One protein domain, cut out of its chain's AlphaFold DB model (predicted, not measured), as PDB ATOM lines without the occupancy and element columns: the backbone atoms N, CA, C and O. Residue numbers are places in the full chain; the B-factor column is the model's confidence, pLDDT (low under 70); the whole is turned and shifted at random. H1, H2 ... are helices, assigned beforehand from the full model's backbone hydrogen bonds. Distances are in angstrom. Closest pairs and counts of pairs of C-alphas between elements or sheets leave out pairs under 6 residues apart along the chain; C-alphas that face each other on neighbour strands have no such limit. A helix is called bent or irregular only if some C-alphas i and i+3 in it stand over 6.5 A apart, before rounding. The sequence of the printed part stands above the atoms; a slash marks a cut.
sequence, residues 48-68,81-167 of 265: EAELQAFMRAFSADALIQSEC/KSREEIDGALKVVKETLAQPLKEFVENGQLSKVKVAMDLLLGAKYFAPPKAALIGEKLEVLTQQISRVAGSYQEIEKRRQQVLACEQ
ATOM      1  N   GLU A  48      29.338  38.539 -46.455       64.50
ATOM      2  CA  GLU A  48      28.034  37.962 -46.765       64.50
ATOM      3  C   GLU A  48      27.993  36.455 -46.456       64.50
ATOM      4  O   GLU A  48      27.031  35.980 -45.849       64.50
ATOM      5  N   ALA A  49      29.066  35.718 -46.762       67.06
ATOM      6  CA  ALA A  49      29.209  34.309 -46.401       67.06
ATOM      7  C   ALA A  49      29.232  34.088 -44.876       67.06
ATOM      8  O   ALA A  49      28.542  33.197 -44.372       67.06
ATOM      9  N   GLU A  50      29.958  34.921 -44.130       67.56
ATOM     10  CA  GLU A  50      30.064  34.836 -42.672       67.56
ATOM     11  C   GLU A  50      28.764  35.231 -41.968       67.56
ATOM     12  O   GLU A  50      28.366  34.568 -41.006       67.56
ATOM     13  N   LEU A  51      28.051  36.248 -42.467       66.75
ATOM     14  CA  LEU A  51      26.720  36.581 -41.963       66.75
ATOM     15  C   LEU A  51      25.735  35.452 -42.249       66.75
ATOM     16  O   LEU A  51      24.968  35.064 -41.369       66.75
ATOM     17  N   GLN A  52      25.769  34.879 -43.451       67.62
ATOM     18  CA  GLN A  52      24.905  33.758 -43.796       67.62
ATOM     19  C   GLN A  52      25.239  32.517 -42.952       67.62
ATOM     20  O   GLN A  52      24.334  31.794 -42.539       67.62
ATOM     21  N   ALA A  53      26.514  32.286 -42.628       68.88
ATOM     22  CA  ALA A  53      26.946  31.235 -41.710       68.88
ATOM     23  C   ALA A  53      26.470  31.490 -40.270       68.88
ATOM     24  O   ALA A  53      26.011  30.556 -39.613       68.88
ATOM     25  N   PHE A  54      26.516  32.739 -39.797       69.69
ATOM     26  CA  PHE A  54      25.951  33.141 -38.506       69.69
ATOM     27  C   PHE A  54      24.432  32.924 -38.465       69.69
ATOM     28  O   PHE A  54      23.924  32.291 -37.541       69.69
ATOM     29  N   MET A  55      23.713  33.364 -39.503       67.88
ATOM     30  CA  MET A  55      22.270  33.149 -39.635       67.88
ATOM     31  C   MET A  55      21.925  31.662 -39.638       67.88
ATOM     32  O   MET A  55      21.002  31.272 -38.935       67.88
ATOM     33  N   ARG A  56      22.691  30.821 -40.348       68.31
ATOM     34  CA  ARG A  56      22.509  29.361 -40.338       68.31
ATOM     35  C   ARG A  56      22.793  28.744 -38.967       68.31
ATOM     36  O   ARG A  56      22.029  27.890 -38.536       68.31
ATOM     37  N   ALA A  57      23.841  29.172 -38.261       65.88
ATOM     38  CA  ALA A  57      24.139  28.691 -36.907       65.88
ATOM     39  C   ALA A  57      23.036  29.076 -35.900       65.88
ATOM     40  O   ALA A  57      22.739  28.321 -34.971       65.88
ATOM     41  N   PHE A  58      22.400  30.230 -36.117       64.81
ATOM     42  CA  PHE A  58      21.258  30.694 -35.340       64.81
ATOM     43  C   PHE A  58      19.944  29.980 -35.722       64.81
ATOM     44  O   PHE A  58      19.163  29.634 -34.835       64.81
ATOM     45  N   SER A  59      19.707  29.722 -37.016       61.44
ATOM     46  CA  SER A  59      18.447  29.188 -37.557       61.44
ATOM     47  C   SER A  59      18.359  27.662 -37.618       61.44
ATOM     48  O   SER A  59      17.248  27.138 -37.641       61.44
ATOM     49  N   ALA A  60      19.483  26.941 -37.681       48.66
ATOM     50  CA  ALA A  60      19.499  25.481 -37.728       48.66
ATOM     51  C   ALA A  60      19.064  24.920 -36.366       48.66
ATOM     52  O   ALA A  60      19.840  24.893 -35.410       48.66
ATOM     53  N   ASP A  61      17.789  24.551 -36.288       45.91
ATOM     54  CA  ASP A  61      17.111  23.828 -35.217       45.91
ATOM     55  C   ASP A  61      17.229  24.439 -33.818       45.91
ATOM     56  O   ASP A  61      18.219  24.311 -33.090       45.91
ATOM     57  N   ALA A  62      16.142  25.090 -33.410       51.56
ATOM     58  CA  ALA A  62      15.818  25.400 -32.030       51.56
ATOM     59  C   ALA A  62      15.702  24.109 -31.195       51.56
ATOM     60  O   ALA A  62      14.621  23.725 -30.767       51.56
ATOM     61  N   LEU A  63      16.829  23.463 -30.895       42.94
ATOM     62  CA  LEU A  63      16.979  22.654 -29.692       42.94
ATOM     63  C   LEU A  63      17.056  23.622 -28.508       42.94
ATOM     64  O   LEU A  63      18.095  23.801 -27.877       42.94
ATOM     65  N   ILE A  64      15.928  24.279 -28.232       46.38
ATOM     66  CA  ILE A  64      15.576  24.569 -26.850       46.38
ATOM     67  C   ILE A  64      15.628  23.193 -26.197       46.38
ATOM     68  O   ILE A  64      14.863  22.308 -26.585       46.38
ATOM     69  N   GLN A  65      16.569  22.959 -25.282       41.88
ATOM     70  CA  GLN A  65      16.462  21.789 -24.419       41.88
ATOM     71  C   GLN A  65      15.046  21.865 -23.831       41.88
ATOM     72  O   GLN A  65      14.707  22.879 -23.220       41.88
ATOM     73  N   SER A  66      14.180  20.868 -24.042       44.09
ATOM     74  CA  SER A  66      12.851  20.872 -23.401       44.09
ATOM     75  C   SER A  66      12.988  20.981 -21.872       44.09
ATOM     76  O   SER A  66      12.117  21.522 -21.195       44.09
ATOM     77  N   GLU A  67      14.155  20.573 -21.368       42.75
ATOM     78  CA  GLU A  67      14.665  20.710 -20.008       42.75
ATOM     79  C   GLU A  67      15.048  22.152 -19.606       42.75
ATOM     80  O   GLU A  67      15.067  22.455 -18.421       42.75
ATOM     81  N   CYS A  68      15.305  23.081 -20.535       44.38
ATOM     82  CA  CYS A  68      15.642  24.479 -20.225       44.38
ATOM     83  C   CYS A  68      14.409  25.319 -19.871       44.38
ATOM     84  O   CYS A  68      14.485  26.147 -18.969       44.38
ATOM     85  N   LYS A  81      18.325  37.730 -15.224       54.03
ATOM     86  CA  LYS A  81      17.569  38.762 -15.943       54.03
ATOM     87  C   LYS A  81      16.210  38.180 -16.346       54.03
ATOM     88  O   LYS A  81      16.137  37.008 -16.711       54.03
ATOM     89  N   SER A  82      15.144  38.956 -16.199       64.06
ATOM     90  CA  SER A  82      13.756  38.480 -16.285       64.06
ATOM     91  C   SER A  82      13.448  37.735 -17.601       64.06
ATOM     92  O   SER A  82      14.085  37.960 -18.627       64.06
ATOM     93  N   ARG A  83      12.442  36.845 -17.606       64.38
ATOM     94  CA  ARG A  83      12.002  36.122 -18.821       64.38
ATOM     95  C   ARG A  83      11.657  37.074 -19.979       64.38
ATOM     96  O   ARG A  83      11.931  36.764 -21.132       64.38
ATOM     97  N   GLU A  84      11.141  38.252 -19.646       68.56
ATOM     98  CA  GLU A  84      10.837  39.338 -20.580       68.56
ATOM     99  C   GLU A  84      12.093  39.901 -21.268       68.56
ATOM    100  O   GLU A  84      12.053  40.220 -22.455       68.56
ATOM    101  N   GLU A  85      13.233  39.972 -20.571       66.25
ATOM    102  CA  GLU A  85      14.510  40.413 -21.151       66.25
ATOM    103  C   GLU A  85      15.084  39.387 -22.137       66.25
ATOM    104  O   GLU A  85      15.653  39.766 -23.162       66.25
ATOM    105  N   ILE A  86      14.910  38.092 -21.857       67.56
ATOM    106  CA  ILE A  86      15.336  37.003 -22.751       67.56
ATOM    107  C   ILE A  86      14.480  37.000 -24.024       67.56
ATOM    108  O   ILE A  86      15.021  36.976 -25.132       67.56
ATOM    109  N   ASP A  87      13.155  37.092 -23.880       68.81
ATOM    110  CA  ASP A  87      12.227  37.159 -25.015       68.81
ATOM    111  C   ASP A  87      12.437  38.444 -25.839       68.81
ATOM    112  O   ASP A  87      12.420  38.412 -27.074       68.81
ATOM    113  N   GLY A  88      12.729  39.566 -25.171       72.75
ATOM    114  CA  GLY A  88      13.104  40.828 -25.804       72.75
ATOM    115  C   GLY A  88      14.401  40.731 -26.613       72.75
ATOM    116  O   GLY A  88      14.436  41.156 -27.769       72.75
ATOM    117  N   ALA A  89      15.454  40.122 -26.062       67.56
ATOM    118  CA  ALA A  89      16.716  39.914 -26.775       67.56
ATOM    119  C   ALA A  89      16.546  38.982 -27.985       67.56
ATOM    120  O   ALA A  89      17.069  39.261 -29.066       67.56
ATOM    121  N   LEU A  90      15.756  37.913 -27.845       69.31
ATOM    122  CA  LEU A  90      15.436  37.008 -28.949       69.31
ATOM    123  C   LEU A  90      14.693  37.736 -30.078       69.31
ATOM    124  O   LEU A  90      14.989  37.521 -31.257       69.31
ATOM    125  N   LYS A  91      13.740  38.605 -29.723       77.81
ATOM    126  CA  LYS A  91      12.996  39.433 -30.673       77.81
ATOM    127  C   LYS A  91      13.923  40.388 -31.422       77.81
ATOM    128  O   LYS A  91      13.903  40.388 -32.649       77.81
ATOM    129  N   VAL A  92      14.790  41.109 -30.706       79.12
ATOM    130  CA  VAL A  92      15.783  42.017 -31.306       79.12
ATOM    131  C   VAL A  92      16.655  41.275 -32.309       79.12
ATOM    132  O   VAL A  92      16.785  41.729 -33.440       79.12
ATOM    133  N   VAL A  93      17.205  40.112 -31.957       72.69
ATOM    134  CA  VAL A  93      18.019  39.330 -32.898       72.69
ATOM    135  C   VAL A  93      17.210  38.938 -34.134       72.69
ATOM    136  O   VAL A  93      17.679  39.134 -35.251       72.69
ATOM    137  N   LYS A  94      16.004  38.388 -33.958       73.44
ATOM    138  CA  LYS A  94      15.178  37.907 -35.078       73.44
ATOM    139  C   LYS A  94      14.773  39.028 -36.028       73.44
ATOM    140  O   LYS A  94      14.898  38.863 -37.235       73.44
ATOM    141  N   GLU A  95      14.312  40.152 -35.491       77.88
ATOM    142  CA  GLU A  95      13.907  41.313 -36.289       77.88
ATOM    143  C   GLU A  95      15.100  41.913 -37.024       77.88
ATOM    144  O   GLU A  95      15.002  42.257 -38.198       77.88
ATOM    145  N   THR A  96      16.249  41.969 -36.359       73.62
ATOM    146  CA  THR A  96      17.461  42.539 -36.941       73.62
ATOM    147  C   THR A  96      18.058  41.638 -38.025       73.62
ATOM    148  O   THR A  96      18.514  42.134 -39.050       73.62
ATOM    149  N   LEU A  97      18.015  40.313 -37.850       67.69
ATOM    150  CA  LEU A  97      18.457  39.343 -38.863       67.69
ATOM    151  C   LEU A  97      17.465  39.169 -40.022       67.69
ATOM    152  O   LEU A  97      17.828  38.585 -41.039       67.69
ATOM    153  N   ALA A  98      16.229  39.652 -39.881       69.69
ATOM    154  CA  ALA A  98      15.243  39.671 -40.959       69.69
ATOM    155  C   ALA A  98      15.408  40.875 -41.906       69.69
ATOM    156  O   ALA A  98      14.766  40.912 -42.955       69.69
ATOM    157  N   GLN A  99      16.246  41.858 -41.554       67.81
ATOM    158  CA  GLN A  99      16.490  43.032 -42.392       67.81
ATOM    159  C   GLN A  99      17.399  42.706 -43.588       67.81
ATOM    160  O   GLN A  99      18.301  41.871 -43.471       67.81
ATOM    161  N   PRO A 100      17.218  43.388 -44.737       67.69
ATOM    162  CA  PRO A 100      18.152  43.306 -45.853       67.69
ATOM    163  C   PRO A 100      19.590  43.630 -45.422       67.69
ATOM    164  O   PRO A 100      19.825  44.572 -44.665       67.69
ATOM    165  N   LEU A 101      20.569  42.899 -45.968       57.16
ATOM    166  CA  LEU A 101      21.993  43.018 -45.614       57.16
ATOM    167  C   LEU A 101      22.527  44.456 -45.683       57.16
ATOM    168  O   LEU A 101      23.284  44.894 -44.818       57.16
ATOM    169  N   LYS A 102      22.098  45.199 -46.705       57.03
ATOM    170  CA  LYS A 102      22.460  46.603 -46.896       57.03
ATOM    171  C   LYS A 102      22.034  47.465 -45.699       57.03
ATOM    172  O   LYS A 102      22.859  48.175 -45.134       57.03
ATOM    173  N   GLU A 103      20.785  47.331 -45.259       65.00
ATOM    174  CA  GLU A 103      20.232  48.075 -44.121       65.00
ATOM    175  C   GLU A 103      20.826  47.621 -42.782       65.00
ATOM    176  O   GLU A 103      21.014  48.440 -41.881       65.00
ATOM    177  N   PHE A 104      21.160  46.333 -42.652       66.69
ATOM    178  CA  PHE A 104      21.828  45.781 -41.471       66.69
ATOM    179  C   PHE A 104      23.196  46.439 -41.228       66.69
ATOM    180  O   PHE A 104      23.530  46.795 -40.092       66.69
ATOM    181  N   VAL A 105      23.974  46.624 -42.301       62.31
ATOM    182  CA  VAL A 105      25.310  47.234 -42.255       62.31
ATOM    183  C   VAL A 105      25.223  48.753 -42.104       62.31
ATOM    184  O   VAL A 105      25.874  49.304 -41.218       62.31
ATOM    185  N   GLU A 106      24.401  49.426 -42.913       64.06
ATOM    186  CA  GLU A 106      24.274  50.894 -42.907       64.06
ATOM    187  C   GLU A 106      23.762  51.432 -41.562       64.06
ATOM    188  O   GLU A 106      24.241  52.456 -41.079       64.06
ATOM    189  N   ASN A 107      22.849  50.709 -40.905       73.50
ATOM    190  CA  ASN A 107      22.253  51.136 -39.636       73.50
ATOM    191  C   ASN A 107      23.011  50.635 -38.391       73.50
ATOM    192  O   ASN A 107      22.504  50.757 -37.272       73.50
ATOM    193  N   GLY A 108      24.201  50.040 -38.554       68.12
ATOM    194  CA  GLY A 108      25.053  49.611 -37.435       68.12
ATOM    195  C   GLY A 108      24.412  48.553 -36.528       68.12
ATOM    196  O   GLY A 108      24.706  48.482 -35.328       68.12
ATOM    197  N   GLN A 109      23.519  47.735 -37.085       72.25
ATOM    198  CA  GLN A 109      22.631  46.861 -36.320       72.25
ATOM    199  C   GLN A 109      23.352  45.688 -35.638       72.25
ATOM    200  O   GLN A 109      22.855  45.139 -34.653       72.25
ATOM    201  N   LEU A 110      24.565  45.350 -36.086       71.50
ATOM    202  CA  LEU A 110      25.413  44.331 -35.463       71.50
ATOM    203  C   LEU A 110      25.666  44.601 -33.974       71.50
ATOM    204  O   LEU A 110      25.677  43.665 -33.182       71.50
ATOM    205  N   SER A 111      25.848  45.863 -33.582       73.94
ATOM    206  CA  SER A 111      26.060  46.227 -32.173       73.94
ATOM    207  C   SER A 111      24.875  45.804 -31.296       73.94
ATOM    208  O   SER A 111      25.066  45.268 -30.205       73.94
ATOM    209  N   LYS A 112      23.651  45.950 -31.816       77.12
ATOM    210  CA  LYS A 112      22.418  45.524 -31.146       77.12
ATOM    211  C   LYS A 112      22.289  44.005 -31.115       77.12
ATOM    212  O   LYS A 112      21.930  43.456 -30.076       77.12
ATOM    213  N   VAL A 113      22.639  43.322 -32.209       75.56
ATOM    214  CA  VAL A 113      22.680  41.849 -32.255       75.56
ATOM    215  C   VAL A 113      23.706  41.297 -31.270       75.56
ATOM    216  O   VAL A 113      23.402  40.331 -30.579       75.56
ATOM    217  N   LYS A 114      24.883  41.923 -31.150       77.31
ATOM    218  CA  LYS A 114      25.933  41.509 -30.214       77.31
ATOM    219  C   LYS A 114      25.462  41.605 -28.765       77.31
ATOM    220  O   LYS A 114      25.508  40.612 -28.056       77.31
ATOM    221  N   VAL A 115      24.904  42.749 -28.362       78.06
ATOM    222  CA  VAL A 115      24.371  42.946 -27.000       78.06
ATOM    223  C   VAL A 115      23.244  41.958 -26.680       78.06
ATOM    224  O   VAL A 115      23.201  41.396 -25.585       78.06
ATOM    225  N   ALA A 116      22.341  41.719 -27.634       74.62
ATOM    226  CA  ALA A 116      21.268  40.748 -27.463       74.62
ATOM    227  C   ALA A 116      21.803  39.305 -27.379       74.62
ATOM    228  O   ALA A 116      21.320  38.515 -26.572       74.62
ATOM    229  N   MET A 117      22.838  38.966 -28.151       75.00
ATOM    230  CA  MET A 117      23.489  37.656 -28.094       75.00
ATOM    231  C   MET A 117      24.276  37.424 -26.817       75.00
ATOM    232  O   MET A 117      24.168  36.345 -26.243       75.00
ATOM    233  N   ASP A 118      25.010  38.422 -26.333       76.19
ATOM    234  CA  ASP A 118      25.739  38.339 -25.066       76.19
ATOM    235  C   ASP A 118      24.768  38.060 -23.904       76.19
ATOM    236  O   ASP A 118      25.069  37.276 -23.001       76.19
ATOM    237  N   LEU A 119      23.555  38.627 -23.964       72.88
ATOM    238  CA  LEU A 119      22.481  38.359 -23.007       72.88
ATOM    239  C   LEU A 119      21.947  36.920 -23.120       72.88
ATOM    240  O   LEU A 119      21.806  36.247 -22.099       72.88
ATOM    241  N   LEU A 120      21.693  36.424 -24.335       69.50
ATOM    242  CA  LEU A 120      21.205  35.056 -24.569       69.50
ATOM    243  C   LEU A 120      22.244  33.983 -24.196       69.50
ATOM    244  O   LEU A 120      21.897  32.951 -23.615       69.50
ATOM    245  N   LEU A 121      23.522  34.227 -24.496       71.00
ATOM    246  CA  LEU A 121      24.636  33.348 -24.132       71.00
ATOM    247  C   LEU A 121      24.865  33.352 -22.613       71.00
ATOM    248  O   LEU A 121      25.009  32.285 -22.017       71.00
ATOM    249  N   GLY A 122      24.817  34.525 -21.971       67.94
ATOM    250  CA  GLY A 122      24.918  34.663 -20.515       67.94
ATOM    251  C   GLY A 122      23.767  33.990 -19.757       67.94
ATOM    252  O   GLY A 122      23.984  33.405 -18.697       67.94
ATOM    253  N   ALA A 123      22.562  33.985 -20.337       67.88
ATOM    254  CA  ALA A 123      21.391  33.287 -19.806       67.88
ATOM    255  C   ALA A 123      21.413  31.760 -20.035       67.88
ATOM    256  O   ALA A 123      20.458  31.079 -19.665       67.88
ATOM    257  N   LYS A 124      22.477  31.210 -20.647       68.19
ATOM    258  CA  LYS A 124      22.604  29.786 -21.020       68.19
ATOM    259  C   LYS A 124      21.424  29.281 -21.860       68.19
ATOM    260  O   LYS A 124      21.013  28.131 -21.740       68.19
ATOM    261  N   TYR A 125      20.886  30.145 -22.723       67.00
ATOM    262  CA  TYR A 125      19.728  29.829 -23.563       67.00
ATOM    263  C   TYR A 125      20.028  28.735 -24.606       67.00
ATOM    264  O   TYR A 125      19.134  28.016 -25.046       67.00
ATOM    265  N   PHE A 126      21.297  28.594 -24.999       67.12
ATOM    266  CA  PHE A 126      21.764  27.588 -25.953       67.12
ATOM    267  C   PHE A 126      22.554  26.480 -25.256       67.12
ATOM    268  O   PHE A 126      23.317  26.737 -24.324       67.12
ATOM    269  N   ALA A 127      22.444  25.252 -25.773       69.12
ATOM    270  CA  ALA A 127      23.300  24.145 -25.356       69.12
ATOM    271  C   ALA A 127      24.794  24.494 -25.556       69.12
ATOM    272  O   ALA A 127      25.129  25.162 -26.541       69.12
ATOM    273  N   PRO A 128      25.710  24.018 -24.689       70.00
ATOM    274  CA  PRO A 128      27.106  24.469 -24.681       70.00
ATOM    275  C   PRO A 128      27.844  24.404 -26.037       70.00
ATOM    276  O   PRO A 128      28.503  25.385 -26.384       70.00
ATOM    277  N   PRO A 129      27.705  23.344 -26.864       71.25
ATOM    278  CA  PRO A 129      28.359  23.290 -28.179       71.25
ATOM    279  C   PRO A 129      27.832  24.350 -29.159       71.25
ATOM    280  O   PRO A 129      28.580  24.890 -29.970       71.25
ATOM    281  N   LYS A 130      26.538  24.678 -29.067       70.31
ATOM    282  CA  LYS A 130      25.872  25.663 -29.926       70.31
ATOM    283  C   LYS A 130      26.151  27.092 -29.462       70.31
ATOM    284  O   LYS A 130      26.370  27.966 -30.294       70.31
ATOM    285  N   ALA A 131      26.217  27.311 -28.149       69.94
ATOM    286  CA  ALA A 131      26.644  28.578 -27.560       69.94
ATOM    287  C   ALA A 131      28.069  28.956 -28.006       69.94
ATOM    288  O   ALA A 131      28.301  30.094 -28.411       69.94
ATOM    289  N   ALA A 132      28.996  27.990 -28.002       73.75
ATOM    290  CA  ALA A 132      30.371  28.192 -28.461       73.75
ATOM    291  C   ALA A 132      30.439  28.574 -29.952       73.75
ATOM    292  O   ALA A 132      31.077  29.565 -30.299       73.75
ATOM    293  N   LEU A 133      29.721  27.847 -30.818       75.12
ATOM    294  CA  LEU A 133      29.686  28.120 -32.260       75.12
ATOM    295  C   LEU A 133      29.082  29.498 -32.590       75.12
ATOM    296  O   LEU A 133      29.602  30.216 -33.444       75.12
ATOM    297  N   ILE A 134      27.989  29.879 -31.919       71.88
ATOM    298  CA  ILE A 134      27.343  31.188 -32.108       71.88
ATOM    299  C   ILE A 134      28.275  32.315 -31.651       71.88
ATOM    300  O   ILE A 134      28.415  33.307 -32.366       71.88
ATOM    301  N   GLY A 135      28.941  32.152 -30.502       75.00
ATOM    302  CA  GLY A 135      29.916  33.119 -29.995       75.00
ATOM    303  C   GLY A 135      31.105  33.312 -30.942       75.00
ATOM    304  O   GLY A 135      31.456  34.446 -31.257       75.00
ATOM    305  N   GLU A 136      31.673  32.222 -31.464       80.75
ATOM    306  CA  GLU A 136      32.779  32.274 -32.429       80.75
ATOM    307  C   GLU A 136      32.377  33.021 -33.710       80.75
ATOM    308  O   GLU A 136      33.068  33.945 -34.146       80.75
ATOM    309  N   LYS A 137      31.223  32.676 -34.297       76.38
ATOM    310  CA  LYS A 137      30.737  33.330 -35.521       76.38
ATOM    311  C   LYS A 137      30.392  34.802 -35.301       76.38
ATOM    312  O   LYS A 137      30.680  35.619 -36.175       76.38
ATOM    313  N   LEU A 138      29.832  35.159 -34.145       77.06
ATOM    314  CA  LEU A 138      29.533  36.547 -33.786       77.06
ATOM    315  C   LEU A 138      30.804  37.394 -33.641       77.06
ATOM    316  O   LEU A 138      30.829  38.552 -34.065       77.06
ATOM    317  N   GLU A 139      31.864  36.827 -33.069       81.88
ATOM    318  CA  GLU A 139      33.142  37.517 -32.909       81.88
ATOM    319  C   GLU A 139      33.824  37.747 -34.267       81.88
ATOM    320  O   GLU A 139      34.238  38.870 -34.567       81.88
ATOM    321  N   VAL A 140      33.835  36.738 -35.148       78.94
ATOM    322  CA  VAL A 140      34.336  36.881 -36.530       78.94
ATOM    323  C   VAL A 140      33.563  37.967 -37.288       78.94
ATOM    324  O   VAL A 140      34.170  38.844 -37.908       78.94
ATOM    325  N   LEU A 141      32.230  37.963 -37.188       73.62
ATOM    326  CA  LEU A 141      31.361  38.960 -37.819       73.62
ATOM    327  C   LEU A 141      31.636  40.378 -37.282       73.62
ATOM    328  O   LEU A 141      31.703  41.343 -38.046       73.62
ATOM    329  N   THR A 142      31.870  40.501 -35.971       75.38
ATOM    330  CA  THR A 142      32.222  41.769 -35.312       75.38
ATOM    331  C   THR A 142      33.549  42.329 -35.811       75.38
ATOM    332  O   THR A 142      33.663  43.528 -36.097       75.38
ATOM    333  N   GLN A 143      34.555  41.469 -35.965       79.00
ATOM    334  CA  GLN A 143      35.867  41.870 -36.465       79.00
ATOM    335  C   GLN A 143      35.816  42.286 -37.936       79.00
ATOM    336  O   GLN A 143      36.433  43.287 -38.311       79.00
ATOM    337  N   GLN A 144      35.064  41.567 -38.774       72.88
ATOM    338  CA  GLN A 144      34.906  41.927 -40.182       72.88
ATOM    339  C   GLN A 144      34.180  43.265 -40.357       72.88
ATOM    340  O   GLN A 144      34.671  44.112 -41.102       72.88
ATOM    341  N   ILE A 145      33.091  43.519 -39.621       71.50
ATOM    342  CA  ILE A 145      32.386  44.811 -39.688       71.50
ATOM    343  C   ILE A 145      33.278  45.960 -39.227       71.50
ATOM    344  O   ILE A 145      33.319  46.996 -39.886       71.50
ATOM    345  N   SER A 146      34.047  45.772 -38.152       72.56
ATOM    346  CA  SER A 146      34.994  46.792 -37.685       72.56
ATOM    347  C   SER A 146      36.041  47.135 -38.757       72.56
ATOM    348  O   SER A 146      36.351  48.307 -38.975       72.56
ATOM    349  N   ARG A 147      36.549  46.129 -39.485       72.31
ATOM    350  CA  ARG A 147      37.485  46.336 -40.607       72.31
ATOM    351  C   ARG A 147      36.822  47.052 -41.786       72.31
ATOM    352  O   ARG A 147      37.425  47.965 -42.348       72.31
ATOM    353  N   VAL A 148      35.599  46.662 -42.148       69.56
ATOM    354  CA  VAL A 148      34.838  47.269 -43.253       69.56
ATOM    355  C   VAL A 148      34.500  48.731 -42.943       69.56
ATOM    356  O   VAL A 148      34.751  49.604 -43.774       69.56
ATOM    357  N   ALA A 149      34.033  49.031 -41.730       66.62
ATOM    358  CA  ALA A 149      33.760  50.397 -41.284       66.62
ATOM    359  C   ALA A 149      35.014  51.287 -41.348       66.62
ATOM    360  O   ALA A 149      34.950  52.406 -41.860       66.62
ATOM    361  N   GLY A 150      36.172  50.768 -40.917       71.69
ATOM    362  CA  GLY A 150      37.454  51.464 -41.057       71.69
ATOM    363  C   GLY A 150      37.827  51.742 -42.518       71.69
ATOM    364  O   GLY A 150      38.274  52.840 -42.844       71.69
ATOM    365  N   SER A 151      37.588  50.790 -43.428       71.81
ATOM    366  CA  SER A 151      37.828  51.022 -44.860       71.81
ATOM    367  C   SER A 151      36.885  52.059 -45.475       71.81
ATOM    368  O   SER A 151      37.341  52.862 -46.282       71.81
ATOM    369  N   TYR A 152      35.614  52.108 -45.063       70.94
ATOM    370  CA  TYR A 152      34.671  53.131 -45.528       70.94
ATOM    371  C   TYR A 152      35.107  54.543 -45.127       70.94
ATOM    372  O   TYR A 152      35.075  55.451 -45.955       70.94
ATOM    373  N   GLN A 153      35.570  54.729 -43.888       71.62
ATOM    374  CA  GLN A 153      36.093  56.021 -43.431       71.62
ATOM    375  C   GLN A 153      37.313  56.469 -44.248       71.62
ATOM    376  O   GLN A 153      37.413  57.634 -44.632       71.62
ATOM    377  N   GLU A 154      38.221  55.543 -44.558       76.56
ATOM    378  CA  GLU A 154      39.394  55.825 -45.388       76.56
ATOM    379  C   GLU A 154      39.007  56.150 -46.843       76.56
ATOM    380  O   GLU A 154      39.560  57.077 -47.436       76.56
ATOM    381  N   ILE A 155      38.023  55.446 -47.416       77.12
ATOM    382  CA  ILE A 155      37.478  55.753 -48.749       77.12
ATOM    383  C   ILE A 155      36.858  57.151 -48.768       77.12
ATOM    384  O   ILE A 155      37.114  57.916 -49.697       77.12
ATOM    385  N   GLU A 156      36.089  57.520 -47.744       77.50
ATOM    386  CA  GLU A 156      35.458  58.838 -47.675       77.50
ATOM    387  C   GLU A 156      36.499  59.958 -47.537       77.50
ATOM    388  O   GLU A 156      36.437  60.966 -48.244       77.50
ATOM    389  N   LYS A 157      37.545  59.745 -46.731       85.00
ATOM    390  CA  LYS A 157      38.690  60.663 -46.654       85.00
ATOM    391  C   LYS A 157      39.372  60.838 -48.015       85.00
ATOM    392  O   LYS A 157      39.693  61.961 -48.406       85.00
ATOM    393  N   ARG A 158      39.559  59.751 -48.772       83.00
ATOM    394  CA  ARG A 158      40.116  59.810 -50.136       83.00
ATOM    395  C   ARG A 158      39.184  60.527 -51.110       83.00
ATOM    396  O   ARG A 158      39.665  61.310 -51.923       83.00
ATOM    397  N   ARG A 159      37.865  60.331 -51.017       84.31
ATOM    398  CA  ARG A 159      36.879  61.068 -51.831       84.31
ATOM    399  C   ARG A 159      36.975  62.573 -51.604       84.31
ATOM    400  O   ARG A 159      37.020  63.330 -52.572       84.31
ATOM    401  N   GLN A 160      37.095  63.005 -50.350       90.25
ATOM    402  CA  GLN A 160      37.288  64.419 -50.019       90.25
ATOM    403  C   GLN A 160      38.595  64.982 -50.596       90.25
ATOM    404  O   GLN A 160      38.607  66.092 -51.130       90.25
ATOM    405  N   GLN A 161      39.688  64.211 -50.560       90.62
ATOM    406  CA  GLN A 161      40.957  64.607 -51.185       90.62
ATOM    407  C   GLN A 161      40.836  64.746 -52.711       90.62
ATOM    408  O   GLN A 161      41.335  65.717 -53.277       90.62
ATOM    409  N   VAL A 162      40.141  63.822 -53.382       92.38
ATOM    410  CA  VAL A 162      39.893  63.901 -54.833       92.38
ATOM    411  C   VAL A 162      39.077  65.145 -55.183       92.38
ATOM    412  O   VAL A 162      39.443  65.868 -56.108       92.38
ATOM    413  N   LEU A 163      38.030  65.452 -54.411       92.44
ATOM    414  CA  LEU A 163      37.235  66.674 -54.573       92.44
ATOM    415  C   LEU A 163      38.091  67.944 -54.450       92.44
ATOM    416  O   LEU A 163      37.966  68.851 -55.274       92.44
ATOM    417  N   ALA A 164      38.996  68.001 -53.469       93.94
ATOM    418  CA  ALA A 164      39.928  69.119 -53.323       93.94
ATOM    419  C   ALA A 164      40.864  69.246 -54.541       93.94
ATOM    420  O   ALA A 164      41.033  70.340 -55.086       93.94
ATOM    421  N   CYS A 165      41.409  68.128 -55.035       91.12
ATOM    422  CA  CYS A 165      42.230  68.102 -56.247       91.12
ATOM    423  C   CYS A 165      41.462  68.579 -57.489       91.12
ATOM    424  O   CYS A 165      42.004  69.323 -58.309       91.12
ATOM    425  N   GLU A 166      40.190  68.204 -57.639       94.75
ATOM    426  CA  GLU A 166      39.350  68.680 -58.741       94.75
ATOM    427  C   GLU A 166      39.085  70.185 -58.670       94.75
ATOM    428  O   GLU A 166      39.121  70.866 -59.698       94.75
ATOM    429  N   GLN A 167      38.855  70.727 -57.473       94.00
ATOM    430  CA  GLN A 167      38.715  72.171 -57.273       94.00
ATOM    431  C   GLN A 167      40.012  72.909 -57.622       94.00
ATOM    432  O   GLN A 167      39.974  73.903 -58.352       94.00
TER     433      GLN A 167
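AT A GLANCE: This is residues 48 to 68 and 81 to 167 of the 265 residues of an uncharacterized protein of Rosa chinensis (UniProt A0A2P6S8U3). One long straight helix, H5, makes the longest axis; its early part packs against H1 and H4, and its far end, residues 150 to 167, sticks out as a free arm beyond a compact body. H4 folds back along the early part of H5 as a helical hairpin, H2 packs on H4 and stays apart from H5, and the short H3 sits in the turn between H2 and H4. The printed part has 108 residues with five named helices, in the order H1, H2, H3, H4, H5, and no named strand, and the class is all helix. The whole is loose, with a radius of gyration of the C-alphas of 17.6 A, and it spans 68 by 25 by 21 A, the arm giving much of the length.

HOW THE PARTS SIT: Start with the longest helix, H5, residues 128 to 167. Look first at H1, residues 48 to 59: it touches H5, which meets it with residues 130 to 141 alone, and the closest C-alphas, those of Phe 54 and Lys 137, are 5.6 A apart. H1 and H5 run opposite ways at a shallow tilt of 29 degrees. H4, residues 110 to 122, touches H5, which meets it with residues 131 to 142 alone; the closest C-alphas, those of Leu 121 and Ala 131, are 6.2 A apart. H4 and H5 run opposite ways at a shallow tilt of 16 degrees and form a helical hairpin. H1 and H4 are apart. Go on to H2, residues 83 to 97, which touches H4, with the closest C-alphas, those of Ala 89 and Ala 116, 4.7 A apart. H2 and H4 run opposite ways at a steep tilt of 37 degrees, only just past shallow. Of these three touching pairs two are at a shallow tilt: the packing is mostly aligned, helices running nearly along each other, but only just. H2 and H5 are apart. H3, residues 101 to 106, touches no helix. It is close to H4 but not clearly touching, with the closest C-alphas, those of Phe 104 and Leu 110, 7.1 A apart, and about perpendicular to it at 75 degrees. In H1, H2, H3, H4 and H5 every O i to N i+4 pair is within hydrogen-bond range.

IN THESE COORDINATES: Find C-alpha 128 at (27.106, 24.469, -24.681); from there H5 runs 58.9 A, over 40 residues, to C-alpha 167 at (38.715, 72.171, -57.273). Then go back to C-alpha 48 at (28.034, 37.962, -46.765), where H1 begins; its 12 residues measure 15.9 A. H2 has 15 residues and measures 21.3 A, and H4 has 13 residues and measures 17.8 A. H3 has six residues, from Leu 101 to Glu 106. No helix is bent or irregular.

THE WHOLE: The two C-alphas farthest apart are those of Glu 67 and Gln 167, at 67.9 A. Without residues 150 to 167, which stand free, the body has 90 residues and spans 40 by 25 by 18 A. Residues 69 to 80 are cut out and not printed, and C-alphas 68 and 81 are 15.0 A apart across the cut, on the link from H1 to H2. The links H2 to H3, H3 to H4 and H4 to H5 are tight. The mean pLDDT of the printed part of this model is 70.6; it is under 70 at 51 residues, among them residues 48 to 68, 81 to 87 and 97 to 106.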